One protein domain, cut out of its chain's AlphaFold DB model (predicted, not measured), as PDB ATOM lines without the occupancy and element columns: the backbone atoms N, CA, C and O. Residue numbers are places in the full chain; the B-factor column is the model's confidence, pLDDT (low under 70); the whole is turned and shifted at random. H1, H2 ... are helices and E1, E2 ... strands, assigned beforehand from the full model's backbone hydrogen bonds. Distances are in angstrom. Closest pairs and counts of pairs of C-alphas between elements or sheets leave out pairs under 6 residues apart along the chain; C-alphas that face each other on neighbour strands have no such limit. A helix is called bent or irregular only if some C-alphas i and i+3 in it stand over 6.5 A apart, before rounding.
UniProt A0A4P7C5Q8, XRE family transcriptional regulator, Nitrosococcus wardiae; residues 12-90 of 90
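This is residues 12 to 90 of the 90 residues of the protein "XRE family transcriptional regulator" of Nitrosococcus wardiae (UniProt A0A4P7C5Q8). A loose cluster of four short helices, H1 to H4, stands at one end, a two-stranded hairpin of E1 and E2 packs beside H4, and the last helix, H5, leads away from the hairpin's base as an arm whose residues 80 to 90 stick out free. H4 lies in the middle, with H2 on it and the hairpin beyond it. The printed part has 79 residues, with five named helices and two named strands in the order H1 H2 H3 H4 E1 E2 H5; the sheet, in the order E1 - E2, is antiparallel, and the class is mostly helix. The whole is loose, with a radius of gyration of the C-alphas of 14.6 A, and elongated, spanning 48 by 27 by 23 A.

Find C-alpha 12 at (116.790, 135.831, 160.916); from there H1 runs through residues 12 to 20, 12.3 A long. Next come H2, residues 23 to 30, 10.5 A, and H3, residues 34 to 41, 10.4 A. H4 takes residues 49 to 58, 14.9 A, beginning at C-alpha 49 at (109.568, 135.929, 180.535); it is irregular, with C-alphas 50 and 53 at 7.0 A. E1, residues 61 to 66, covers 15.8 A, and E2, residues 69 to 74, 16.7 A. H5, residues 75 to 88, runs 20.1 A to C-alpha 88 at (122.428, 168.180, 170.385).

Start at H1, which is close to but not clearly touching H3: the closest C-alphas, of Ile 18 and Val 41, are 7.4 A apart. H1 and H4 are near each other. H2 touches H3 about perpendicular, at 90 degrees, closest at the C-alphas of Ser 27 and Asp 34, 5.9 A. H2 also touches H4, at a steep tilt of 50 degrees, opposite ways; look at the C-alphas of Ile 26 and Ala 58, the closest, at 5.2 A. From H4 to E1 the closest C-alphas are those of Val 53 and Val 63, 6.7 A. E1 and E2 form an antiparallel hairpin at 153 degrees, with N 62 and O 73 at 2.8 A and N 71 and O 64 at 2.9 A, within hydrogen-bond range. The closest C-alphas of E1 and H5, of Tyr 61 and Arg 75, are 4.8 A apart; H4 and H5 are apart, but only just, at 8.4 A. In H1, H2, H3 and H5 every O i to N i+4 pair is within hydrogen-bond range; in H4, 4 of 6 are.

The C-alphas farthest apart, of Gln 44 and Gly 90, are 50.0 A apart. Without residues 80 to 90, which stand free, the body spans 35 by 22 by 22 A. The printed part has no cut and no long link; H3 to H4 is short and the others are tight. The mean pLDDT of the printed part is 87.9, and residue 90, the chain's last, is under 70.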
ATOM      1  N   ALA A  12     115.485 136.108 161.510       76.75
ATOM      2  CA  ALA A  12     116.790 135.831 160.916       76.75
ATOM      3  C   ALA A  12     117.917 136.679 161.537       76.75
ATOM      4  O   ALA A  12     119.038 136.187 161.686       76.75
ATOM      5  N   ASP A  13     117.638 137.923 161.938       80.06
ATOM      6  CA  ASP A  13     118.621 138.784 162.608       80.06
ATOM      7  C   ASP A  13     118.904 138.321 164.040       80.06
ATOM      8  O   ASP A  13     120.066 138.298 164.459       80.06
ATOM      9  N   LEU A  14     117.869 137.878 164.763       81.50
ATOM     10  CA  LEU A  14     118.020 137.262 166.085       81.50
ATOM     11  C   LEU A  14     118.872 135.993 165.999       81.50
ATOM     12  O   LEU A  14     119.843 135.853 166.744       81.50
ATOM     13  N   LEU A  15     118.566 135.102 165.053       80.56
ATOM     14  CA  LEU A  15     119.315 133.863 164.835       80.56
ATOM     15  C   LEU A  15     120.772 134.132 164.439       80.56
ATOM     16  O   LEU A  15     121.679 133.485 164.965       80.56
ATOM     17  N   ARG A  16     121.023 135.121 163.571       81.88
ATOM     18  CA  ARG A  16     122.387 135.529 163.205       81.88
ATOM     19  C   ARG A  16     123.174 135.988 164.433       81.88
ATOM     20  O   ARG A  16     124.308 135.559 164.626       81.88
ATOM     21  N   ARG A  17     122.583 136.826 165.286       83.88
ATOM     22  CA  ARG A  17     123.241 137.323 166.506       83.88
ATOM     23  C   ARG A  17     123.479 136.233 167.535       83.88
ATOM     24  O   ARG A  17     124.548 136.207 168.137       83.88
ATOM     25  N   ILE A  18     122.536 135.310 167.692       85.38
ATOM     26  CA  ILE A  18     122.729 134.106 168.500       85.38
ATOM     27  C   ILE A  18     123.934 133.313 167.982       85.38
ATOM     28  O   ILE A  18     124.814 132.981 168.767       85.38
ATOM     29  N   ALA A  19     124.023 133.067 166.671       81.38
ATOM     30  CA  ALA A  19     125.134 132.323 166.074       81.38
ATOM     31  C   ALA A  19     126.495 133.028 166.236       81.38
ATOM     32  O   ALA A  19     127.525 132.368 166.365       81.38
ATOM     33  N   MET A  20     126.508 134.365 166.248       83.75
ATOM     34  CA  MET A  20     127.715 135.171 166.469       83.75
ATOM     35  C   MET A  20     128.093 135.314 167.952       83.75
ATOM     36  O   MET A  20     129.216 135.709 168.265       83.75
ATOM     37  N   THR A  21     127.179 134.997 168.872       85.38
ATOM     38  CA  THR A  21     127.396 135.119 170.314       85.38
ATOM     39  C   THR A  21     127.852 133.779 170.874       85.38
ATOM     40  O   THR A  21     127.208 132.750 170.686       85.38
ATOM     41  N   ARG A  22     128.970 133.767 171.605       83.25
ATOM     42  CA  ARG A  22     129.444 132.532 172.242       83.25
ATOM     43  C   ARG A  22     128.439 132.074 173.304       83.25
ATOM     44  O   ARG A  22     127.997 132.880 174.119       83.25
ATOM     45  N   GLN A  23     128.110 130.781 173.319       81.56
ATOM     46  CA  GLN A  23     127.104 130.215 174.233       81.56
ATOM     47  C   GLN A  23     127.398 130.524 175.706       81.56
ATOM     48  O   GLN A  23     126.475 130.873 176.435       81.56
ATOM     49  N   ASN A  24     128.671 130.518 176.116       84.88
ATOM     50  CA  ASN A  24     129.071 130.851 177.484       84.88
ATOM     51  C   ASN A  24     128.683 132.285 177.894       84.88
ATOM     52  O   ASN A  24     128.299 132.509 179.035       84.88
ATOM     53  N   VAL A  25     128.709 133.248 176.964       86.88
ATOM     54  CA  VAL A  25     128.279 134.632 177.230       86.88
ATOM     55  C   VAL A  25     126.776 134.681 177.496       86.88
ATOM     56  O   VAL A  25     126.324 135.390 178.398       86.88
ATOM     57  N   ILE A  26     125.993 133.906 176.740       87.75
ATOM     58  CA  ILE A  26     124.547 133.788 176.955       87.75
ATOM     59  C   ILE A  26     124.286 133.144 178.316       87.75
ATOM     60  O   ILE A  26     123.508 133.688 179.100       87.75
ATOM     61  N   SER A  27     124.970 132.047 178.632       88.12
ATOM     62  CA  SER A  27     124.865 131.341 179.911       88.12
ATOM     63  C   SER A  27     125.182 132.248 181.104       88.12
ATOM     64  O   SER A  27     124.362 132.372 182.010       88.12
ATOM     65  N   GLU A  28     126.303 132.976 181.076       88.94
ATOM     66  CA  GLU A  28     126.709 133.911 182.138       88.94
ATOM     67  C   GLU A  28     125.677 135.023 182.369       88.94
ATOM     68  O   GLU A  28     125.320 135.326 183.508       88.94
ATOM     69  N   ARG A  29     125.162 135.624 181.292       86.56
ATOM     70  CA  ARG A  29     124.207 136.742 181.378       86.56
ATOM     71  C   ARG A  29     122.807 136.310 181.786       86.56
ATOM     72  O   ARG A  29     122.068 137.096 182.374       86.56
ATOM     73  N   THR A  30     122.421 135.086 181.446       88.38
ATOM     74  CA  THR A  30     121.067 134.578 181.689       88.38
ATOM     75  C   THR A  30     120.989 133.676 182.916       88.38
ATOM     76  O   THR A  30     119.889 133.439 183.415       88.38
ATOM     77  N   GLY A  31     122.115 133.177 183.433       89.62
ATOM     78  CA  GLY A  31     122.163 132.133 184.458       89.62
ATOM     79  C   GLY A  31     121.623 130.782 183.973       89.62
ATOM     80  O   GLY A  31     121.216 129.963 184.794       89.62
ATOM     81  N   LEU A  32     121.540 130.579 182.656       90.25
ATOM     82  CA  LEU A  32     121.172 129.305 182.043       90.25
ATOM     83  C   LEU A  32     122.423 128.441 181.876       90.25
ATOM     84  O   LEU A  32     123.517 128.962 181.681       90.25
ATOM     85  N   SER A  33     122.270 127.120 181.919       91.25
ATOM     86  CA  SER A  33     123.343 126.218 181.504       91.25
ATOM     87  C   SER A  33     123.509 126.232 179.983       91.25
ATOM     88  O   SER A  33     122.543 126.443 179.246       91.25
ATOM     89  N   ASP A  34     124.697 125.876 179.493       88.88
ATOM     90  CA  ASP A  34     124.956 125.752 178.050       88.88
ATOM     91  C   ASP A  34     123.969 124.792 177.364       88.88
ATOM     92  O   ASP A  34     123.509 125.031 176.247       88.88
ATOM     93  N   SER A  35     123.566 123.725 178.060       90.25
ATOM     94  CA  SER A  35     122.552 122.783 177.575       90.25
ATOM     95  C   SER A  35     121.159 123.409 177.446       90.25
ATOM     96  O   SER A  35     120.440 123.098 176.497       90.25
ATOM     97  N   GLN A  36     120.769 124.299 178.365       89.00
ATOM     98  CA  GLN A  36     119.515 125.048 178.272       89.00
ATOM     99  C   GLN A  36     119.570 126.057 177.124       89.00
ATOM    100  O   GLN A  36     118.630 126.114 176.333       89.00
ATOM    101  N   VAL A  37     120.682 126.788 176.986       88.06
ATOM    102  CA  VAL A  37     120.905 127.717 175.868       88.06
ATOM    103  C   VAL A  37     120.795 126.980 174.534       88.06
ATOM    104  O   VAL A  37     120.044 127.410 173.664       88.06
ATOM    105  N   ASN A  38     121.454 125.829 174.385       87.75
ATOM    106  CA  ASN A  38     121.404 125.049 173.149       87.75
ATOM    107  C   ASN A  38     119.974 124.596 172.793       87.75
ATOM    108  O   ASN A  38     119.552 124.718 171.644       87.75
ATOM    109  N   ARG A  39     119.179 124.145 173.774       89.31
ATOM    110  CA  ARG A  39     117.764 123.792 173.542       89.31
ATOM    111  C   ARG A  39     116.919 124.988 173.110       89.31
ATOM    112  O   ARG A  39     116.033 124.825 172.281       89.31
ATOM    113  N   ILE A  40     117.179 126.175 173.654       87.69
ATOM    114  CA  ILE A  40     116.463 127.401 173.270       87.69
ATOM    115  C   ILE A  40     116.803 127.787 171.828       87.69
ATOM    116  O   ILE A  40     115.910 128.016 171.018       87.69
ATOM    117  N   VAL A  41     118.093 127.796 171.489       83.88
ATOM    118  CA  VAL A  41     118.579 128.165 170.150       83.88
ATOM    119  C   VAL A  41     118.143 127.168 169.073       83.88
ATOM    120  O   VAL A  41     117.897 127.561 167.939       83.88
ATOM    121  N   SER A  42     118.008 125.888 169.422       85.75
ATOM    122  CA  SER A  42     117.506 124.833 168.528       85.75
ATOM    123  C   SER A  42     115.977 124.706 168.513       85.75
ATOM    124  O   SER A  42     115.453 123.717 168.003       85.75
ATOM    125  N   SER A  43     115.257 125.674 169.092       83.75
ATOM    126  CA  SER A  43     113.787 125.693 169.169       83.75
ATOM    127  C   SER A  43     113.174 124.477 169.886       83.75
ATOM    128  O   SER A  43     111.991 124.189 169.731       83.75
ATOM    129  N   GLN A  44     113.958 123.768 170.703       88.31
ATOM    130  CA  GLN A  44     113.512 122.639 171.529       88.31
ATOM    131  C   GLN A  44     112.932 123.086 172.879       88.31
ATOM    132  O   GLN A  44     112.316 122.289 173.585       88.31
ATOM    133  N   SER A  45     113.152 124.343 173.270       88.88
ATOM    134  CA  SER A  45     112.611 124.946 174.489       88.88
ATOM    135  C   SER A  45     112.312 126.425 174.271       88.88
ATOM    136  O   SER A  45     113.041 127.115 173.566       88.88
ATOM    137  N   GLY A  46     111.274 126.928 174.937       87.75
ATOM    138  CA  GLY A  46     111.023 128.363 175.044       87.75
ATOM    139  C   GLY A  46     111.911 129.035 176.095       87.75
ATOM    140  O   GLY A  46     112.587 128.372 176.889       87.75
ATOM    141  N   LEU A  47     111.859 130.365 176.113       89.44
ATOM    142  CA  LEU A  47     112.481 131.217 177.121       89.44
ATOM    143  C   LEU A  47     111.405 131.697 178.107       89.44
ATOM    144  O   LEU A  47     110.303 132.060 177.699       89.44
ATOM    145  N   THR A  48     111.701 131.710 179.405       89.62
ATOM    146  CA  THR A  48     110.774 132.283 180.392       89.62
ATOM    147  C   THR A  48     110.811 133.809 180.335       89.62
ATOM    148  O   THR A  48     111.854 134.394 180.041       89.62
ATOM    149  N   LEU A  49     109.693 134.469 180.659       87.44
ATOM    150  CA  LEU A  49     109.568 135.929 180.535       87.44
ATOM    151  C   LEU A  49     110.683 136.681 181.287       87.44
ATOM    152  O   LEU A  49     111.317 137.571 180.729       87.44
ATOM    153  N   GLY A  50     111.017 136.243 182.505       89.25
ATOM    154  CA  GLY A  50     112.101 136.827 183.308       89.25
ATOM    155  C   GLY A  50     113.514 136.644 182.730       89.25
ATOM    156  O   GLY A  50     114.463 137.237 183.235       89.25
ATOM    157  N   LYS A  51     113.678 135.826 181.684       90.06
ATOM    158  CA  LYS A  51     114.950 135.611 180.980       90.06
ATOM    159  C   LYS A  51     115.007 136.303 179.618       90.06
ATOM    160  O   LYS A  51     116.099 136.383 179.065       90.06
ATOM    161  N   VAL A  52     113.897 136.857 179.117       89.62
ATOM    162  CA  VAL A  52     113.827 137.556 177.817       89.62
ATOM    163  C   VAL A  52     114.805 138.722 177.751       89.62
ATOM    164  O   VAL A  52     115.663 138.747 176.873       89.62
ATOM    165  N   VAL A  53     114.742 139.645 178.713       91.38
ATOM    166  CA  VAL A  53     115.629 140.817 178.730       91.38
ATOM    167  C   VAL A  53     117.105 140.415 178.882       91.38
ATOM    168  O   VAL A  53     117.905 140.812 178.035       91.38
ATOM    169  N   PRO A  54     117.501 139.574 179.864       92.50
ATOM    170  CA  PRO A  54     118.882 139.096 179.960       92.50
ATOM    171  C   PRO A  54     119.397 138.416 178.687       92.50
ATOM    172  O   PRO A  54     120.555 138.605 178.320       92.50
ATOM    173  N   PHE A  55     118.545 137.643 178.007       91.56
ATOM    174  CA  PHE A  55     118.905 136.947 176.778       91.56
ATOM    175  C   PHE A  55     119.143 137.925 175.626       91.56
ATOM    176  O   PHE A  55     120.196 137.861 174.997       91.56
ATOM    177  N   LEU A  56     118.227 138.875 175.399       91.25
ATOM    178  CA  LEU A  56     118.384 139.930 174.388       91.25
ATOM    179  C   LEU A  56     119.654 140.756 174.632       91.25
ATOM    180  O   LEU A  56     120.439 140.982 173.708       91.25
ATOM    181  N   CYS A  57     119.916 141.121 175.889       91.19
ATOM    182  CA  CYS A  57     121.145 141.805 176.280       91.19
ATOM    183  C   CYS A  57     122.406 140.975 176.001       91.19
ATOM    184  O   CYS A  57     123.437 141.525 175.609       91.19
ATOM    185  N   ALA A  58     122.346 139.653 176.189       91.88
ATOM    186  CA  ALA A  58     123.471 138.763 175.919       91.88
ATOM    187  C   ALA A  58     123.819 138.684 174.428       91.88
ATOM    188  O   ALA A  58     124.998 138.632 174.089       91.88
ATOM    189  N   ILE A  59     122.814 138.739 173.548       92.06
ATOM    190  CA  ILE A  59     122.993 138.713 172.086       92.06
ATOM    191  C   ILE A  59     123.163 140.122 171.473       92.06
ATOM    192  O   ILE A  59     123.020 140.329 170.263       92.06
ATOM    193  N   GLY A  60     123.489 141.116 172.308       90.44
ATOM    194  CA  GLY A  60     123.923 142.445 171.875       90.44
ATOM    195  C   GLY A  60     122.801 143.435 171.554       90.44
ATOM    196  O   GLY A  60     123.033 144.373 170.783       90.44
ATOM    197  N   TYR A  61     121.608 143.238 172.110       91.69
ATOM    198  CA  TYR A  61     120.557 144.256 172.122       91.69
ATOM    199  C   TYR A  61     120.590 145.065 173.416       91.69
ATOM    200  O   TYR A  61     121.058 144.604 174.452       91.69
ATOM    201  N   GLU A  62     120.071 146.278 173.343       92.38
ATOM    202  CA  GLU A  62     119.653 147.065 174.491       92.38
ATOM    203  C   GLU A  62     118.124 147.006 174.569       92.38
ATOM    204  O   GLU A  62     117.452 147.068 173.536       92.38
ATOM    205  N   VAL A  63     117.573 146.865 175.775       91.62
ATOM    206  CA  VAL A  63     116.122 146.900 176.002       91.62
ATOM    207  C   VAL A  63     115.794 148.169 176.771       91.62
ATOM    208  O   VAL A  63     116.331 148.405 177.850       91.62
ATOM    209  N   ILE A  64     114.918 148.985 176.200       91.12
ATOM    210  CA  ILE A  64     114.512 150.279 176.731       91.12
ATOM    211  C   ILE A  64     113.049 150.171 177.132       91.12
ATOM    212  O   ILE A  64     112.214 149.764 176.326       91.12
ATOM    213  N   GLU A  65     112.743 150.557 178.363       89.44
ATOM    214  CA  GLU A  65     111.371 150.698 178.833       89.44
ATOM    215  C   GLU A  65     110.924 152.152 178.666       89.44
ATOM    216  O   GLU A  65     111.606 153.081 179.113       89.44
ATOM    217  N   ARG A  66     109.784 152.359 178.010       86.31
ATOM    218  CA  ARG A  66     109.177 153.677 177.839       86.31
ATOM    219  C   ARG A  66     107.665 153.557 177.895       86.31
ATOM    220  O   ARG A  66     107.084 152.815 177.121       86.31
ATOM    221  N   GLU A  67     107.040 154.327 178.785       89.44
ATOM    222  CA  GLU A  67     105.572 154.429 178.881       89.44
ATOM    223  C   GLU A  67     104.865 153.068 179.078       89.44
ATOM    224  O   GLU A  67     103.701 152.907 178.735       89.44
ATOM    225  N   GLY A  68     105.562 152.095 179.681       86.44
ATOM    226  CA  GLY A  68     105.065 150.731 179.897       86.44
ATOM    227  C   GLY A  68     105.375 149.751 178.761       86.44
ATOM    228  O   GLY A  68     105.182 148.550 178.938       86.44
ATOM    229  N   ASP A  69     105.921 150.231 177.643       85.88
ATOM    230  CA  ASP A  69     106.364 149.402 176.528       85.88
ATOM    231  C   ASP A  69     107.862 149.101 176.618       85.88
ATOM    232  O   ASP A  69     108.681 149.962 176.949       85.88
ATOM    233  N   MET A  70     108.236 147.866 176.277       86.25
ATOM    234  CA  MET A  70     109.634 147.464 176.127       86.25
ATOM    235  C   MET A  70     110.003 147.395 174.650       86.25
ATOM    236  O   MET A  70     109.428 146.618 173.887       86.25
ATOM    237  N   VAL A  71     111.012 148.168 174.262       87.75
ATOM    238  CA  VAL A  71     111.558 148.179 172.905       87.75
ATOM    239  C   VAL A  71     112.985 147.659 172.949       87.75
ATOM    240  O   VAL A  71     113.796 148.112 173.753       87.75
ATOM    241  N   SER A  72     113.303 146.709 172.073       88.69
ATOM    242  CA  SER A  72     114.673 146.222 171.904       88.69
ATOM    243  C   SER A  72     115.303 146.828 170.657       88.69
ATOM    244  O   SER A  72     114.668 146.890 169.606       88.69
ATOM    245  N   VAL A  73     116.550 147.272 170.777       89.50
ATOM    246  CA  VAL A  73     117.333 147.872 169.688       89.50
ATOM    247  C   VAL A  73     118.759 147.329 169.712       89.50
ATOM    248  O   VAL A  73     119.267 147.006 170.786       89.50
ATOM    249  N   PRO A  74     119.438 147.179 168.566       90.06
ATOM    250  CA  PRO A  74     120.865 146.887 168.547       90.06
ATOM    251  C   PRO A  74     121.648 147.840 169.457       90.06
ATOM    252  O   PRO A  74     121.492 149.057 169.364       90.06
ATOM    253  N   ARG A  75     122.523 147.310 170.322       90.19
ATOM    254  CA  ARG A  75     123.284 148.151 171.264       90.19
ATOM    255  C   ARG A  75     124.134 149.218 170.559       90.19
ATOM    256  O   ARG A  75     124.282 150.321 171.072       90.19
ATOM    257  N   GLU A  76     124.673 148.904 169.386       88.94
ATOM    258  CA  GLU A  76     125.450 149.850 168.574       88.94
ATOM    259  C   GLU A  76     124.608 151.052 168.127       88.94
ATOM    260  O   GLU A  76     125.045 152.196 168.251       88.94
ATOM    261  N   GLU A  77     123.375 150.804 167.677       89.25
ATOM    262  CA  GLU A  77     122.431 151.856 167.292       89.25
ATOM    263  C   GLU A  77     122.014 152.687 168.506       89.25
ATOM    264  O   GLU A  77     122.008 153.917 168.440       89.25
ATOM    265  N   TYR A  78     121.749 152.031 169.640       91.00
ATOM    266  CA  TYR A  78     121.444 152.714 170.894       91.00
ATOM    267  C   TYR A  78     122.553 153.691 171.307       91.00
ATOM    268  O   TYR A  78     122.280 154.862 171.577       91.00
ATOM    269  N   GLU A  79     123.812 153.246 171.327       92.69
ATOM    270  CA  GLU A  79     124.941 154.100 171.712       92.69
ATOM    271  C   GLU A  79     125.189 155.229 170.700       92.69
ATOM    272  O   GLU A  79     125.510 156.359 171.093       92.69
ATOM    273  N   ALA A  80     124.978 154.971 169.404       91.31
ATOM    274  CA  ALA A  80     125.046 155.999 168.370       91.31
ATOM    275  C   ALA A  80     123.980 157.087 168.590       91.31
ATOM    276  O   ALA A  80     124.313 158.274 168.659       91.31
ATOM    277  N   MET A  81     122.718 156.694 168.789       90.50
ATOM    278  CA  MET A  81     121.615 157.618 169.070       90.50
ATOM    279  C   MET A  81     121.853 158.407 170.359       90.50
ATOM    280  O   MET A  81     121.697 159.628 170.378       90.50
ATOM    281  N   ARG A  82     122.297 157.735 171.426       91.38
ATOM    282  CA  ARG A  82     122.631 158.364 172.709       91.38
ATOM    283  C   ARG A  82     123.733 159.411 172.561       91.38
ATOM    284  O   ARG A  82     123.656 160.482 173.162       91.38
ATOM    285  N   THR A  83     124.751 159.117 171.759       94.25
ATOM    286  CA  THR A  83     125.850 160.047 171.474       94.25
ATOM    287  C   THR A  83     125.365 161.263 170.690       94.25
ATOM    288  O   THR A  83     125.716 162.388 171.044       94.25
ATOM    289  N   LEU A  84     124.539 161.065 169.658       93.50
ATOM    290  CA  LEU A  84     123.957 162.161 168.875       93.50
ATOM    291  C   LEU A  84     123.054 163.055 169.732       93.50
ATOM    292  O   LEU A  84     123.204 164.273 169.706       93.50
ATOM    293  N   ALA A  85     122.183 162.458 170.548       91.94
ATOM    294  CA  ALA A  85     121.299 163.193 171.449       91.94
ATOM    295  C   ALA A  85     122.085 164.049 172.453       91.94
ATOM    296  O   ALA A  85     121.757 165.211 172.663       91.94
ATOM    297  N   ARG A  86     123.172 163.512 173.025       92.50
ATOM    298  CA  ARG A  86     124.059 164.275 173.919       92.50
ATOM    299  C   ARG A  86     124.706 165.472 173.228       92.50
ATOM    300  O   ARG A  86     124.798 166.525 173.843       92.50
ATOM    301  N   LYS A  87     125.144 165.318 171.975       92.25
ATOM    302  CA  LYS A  87     125.744 166.414 171.196       92.25
ATOM    303  C   LYS A  87     124.747 167.520 170.856       92.25
ATOM    304  O   LYS A  87     125.167 168.651 170.711       92.25
ATOM    305  N   ALA A  88     123.464 167.197 170.705       87.94
ATOM    306  CA  ALA A  88     122.428 168.180 170.385       87.94
ATOM    307  C   ALA A  88     121.961 169.008 171.598       87.94
ATOM    308  O   ALA A  88     121.281 170.014 171.422       87.94
ATOM    309  N   LEU A  89     122.282 168.565 172.820       83.69
ATOM    310  CA  LEU A  89     121.910 169.227 174.077       83.69
ATOM    311  C   LEU A  89     123.010 170.151 174.636       83.69
ATOM    312  O   LEU A  89     122.792 170.763 175.681       83.69
ATOM    313  N   GLY A  90     124.177 170.218 173.986       63.97
ATOM    314  CA  GLY A  90     125.295 171.111 174.322       63.97
ATOM    315  C   GLY A  90     125.630 172.035 173.164       63.97
ATOM    316  O   GLY A  90     126.288 173.060 173.438       63.97
TER     317      GLY A  90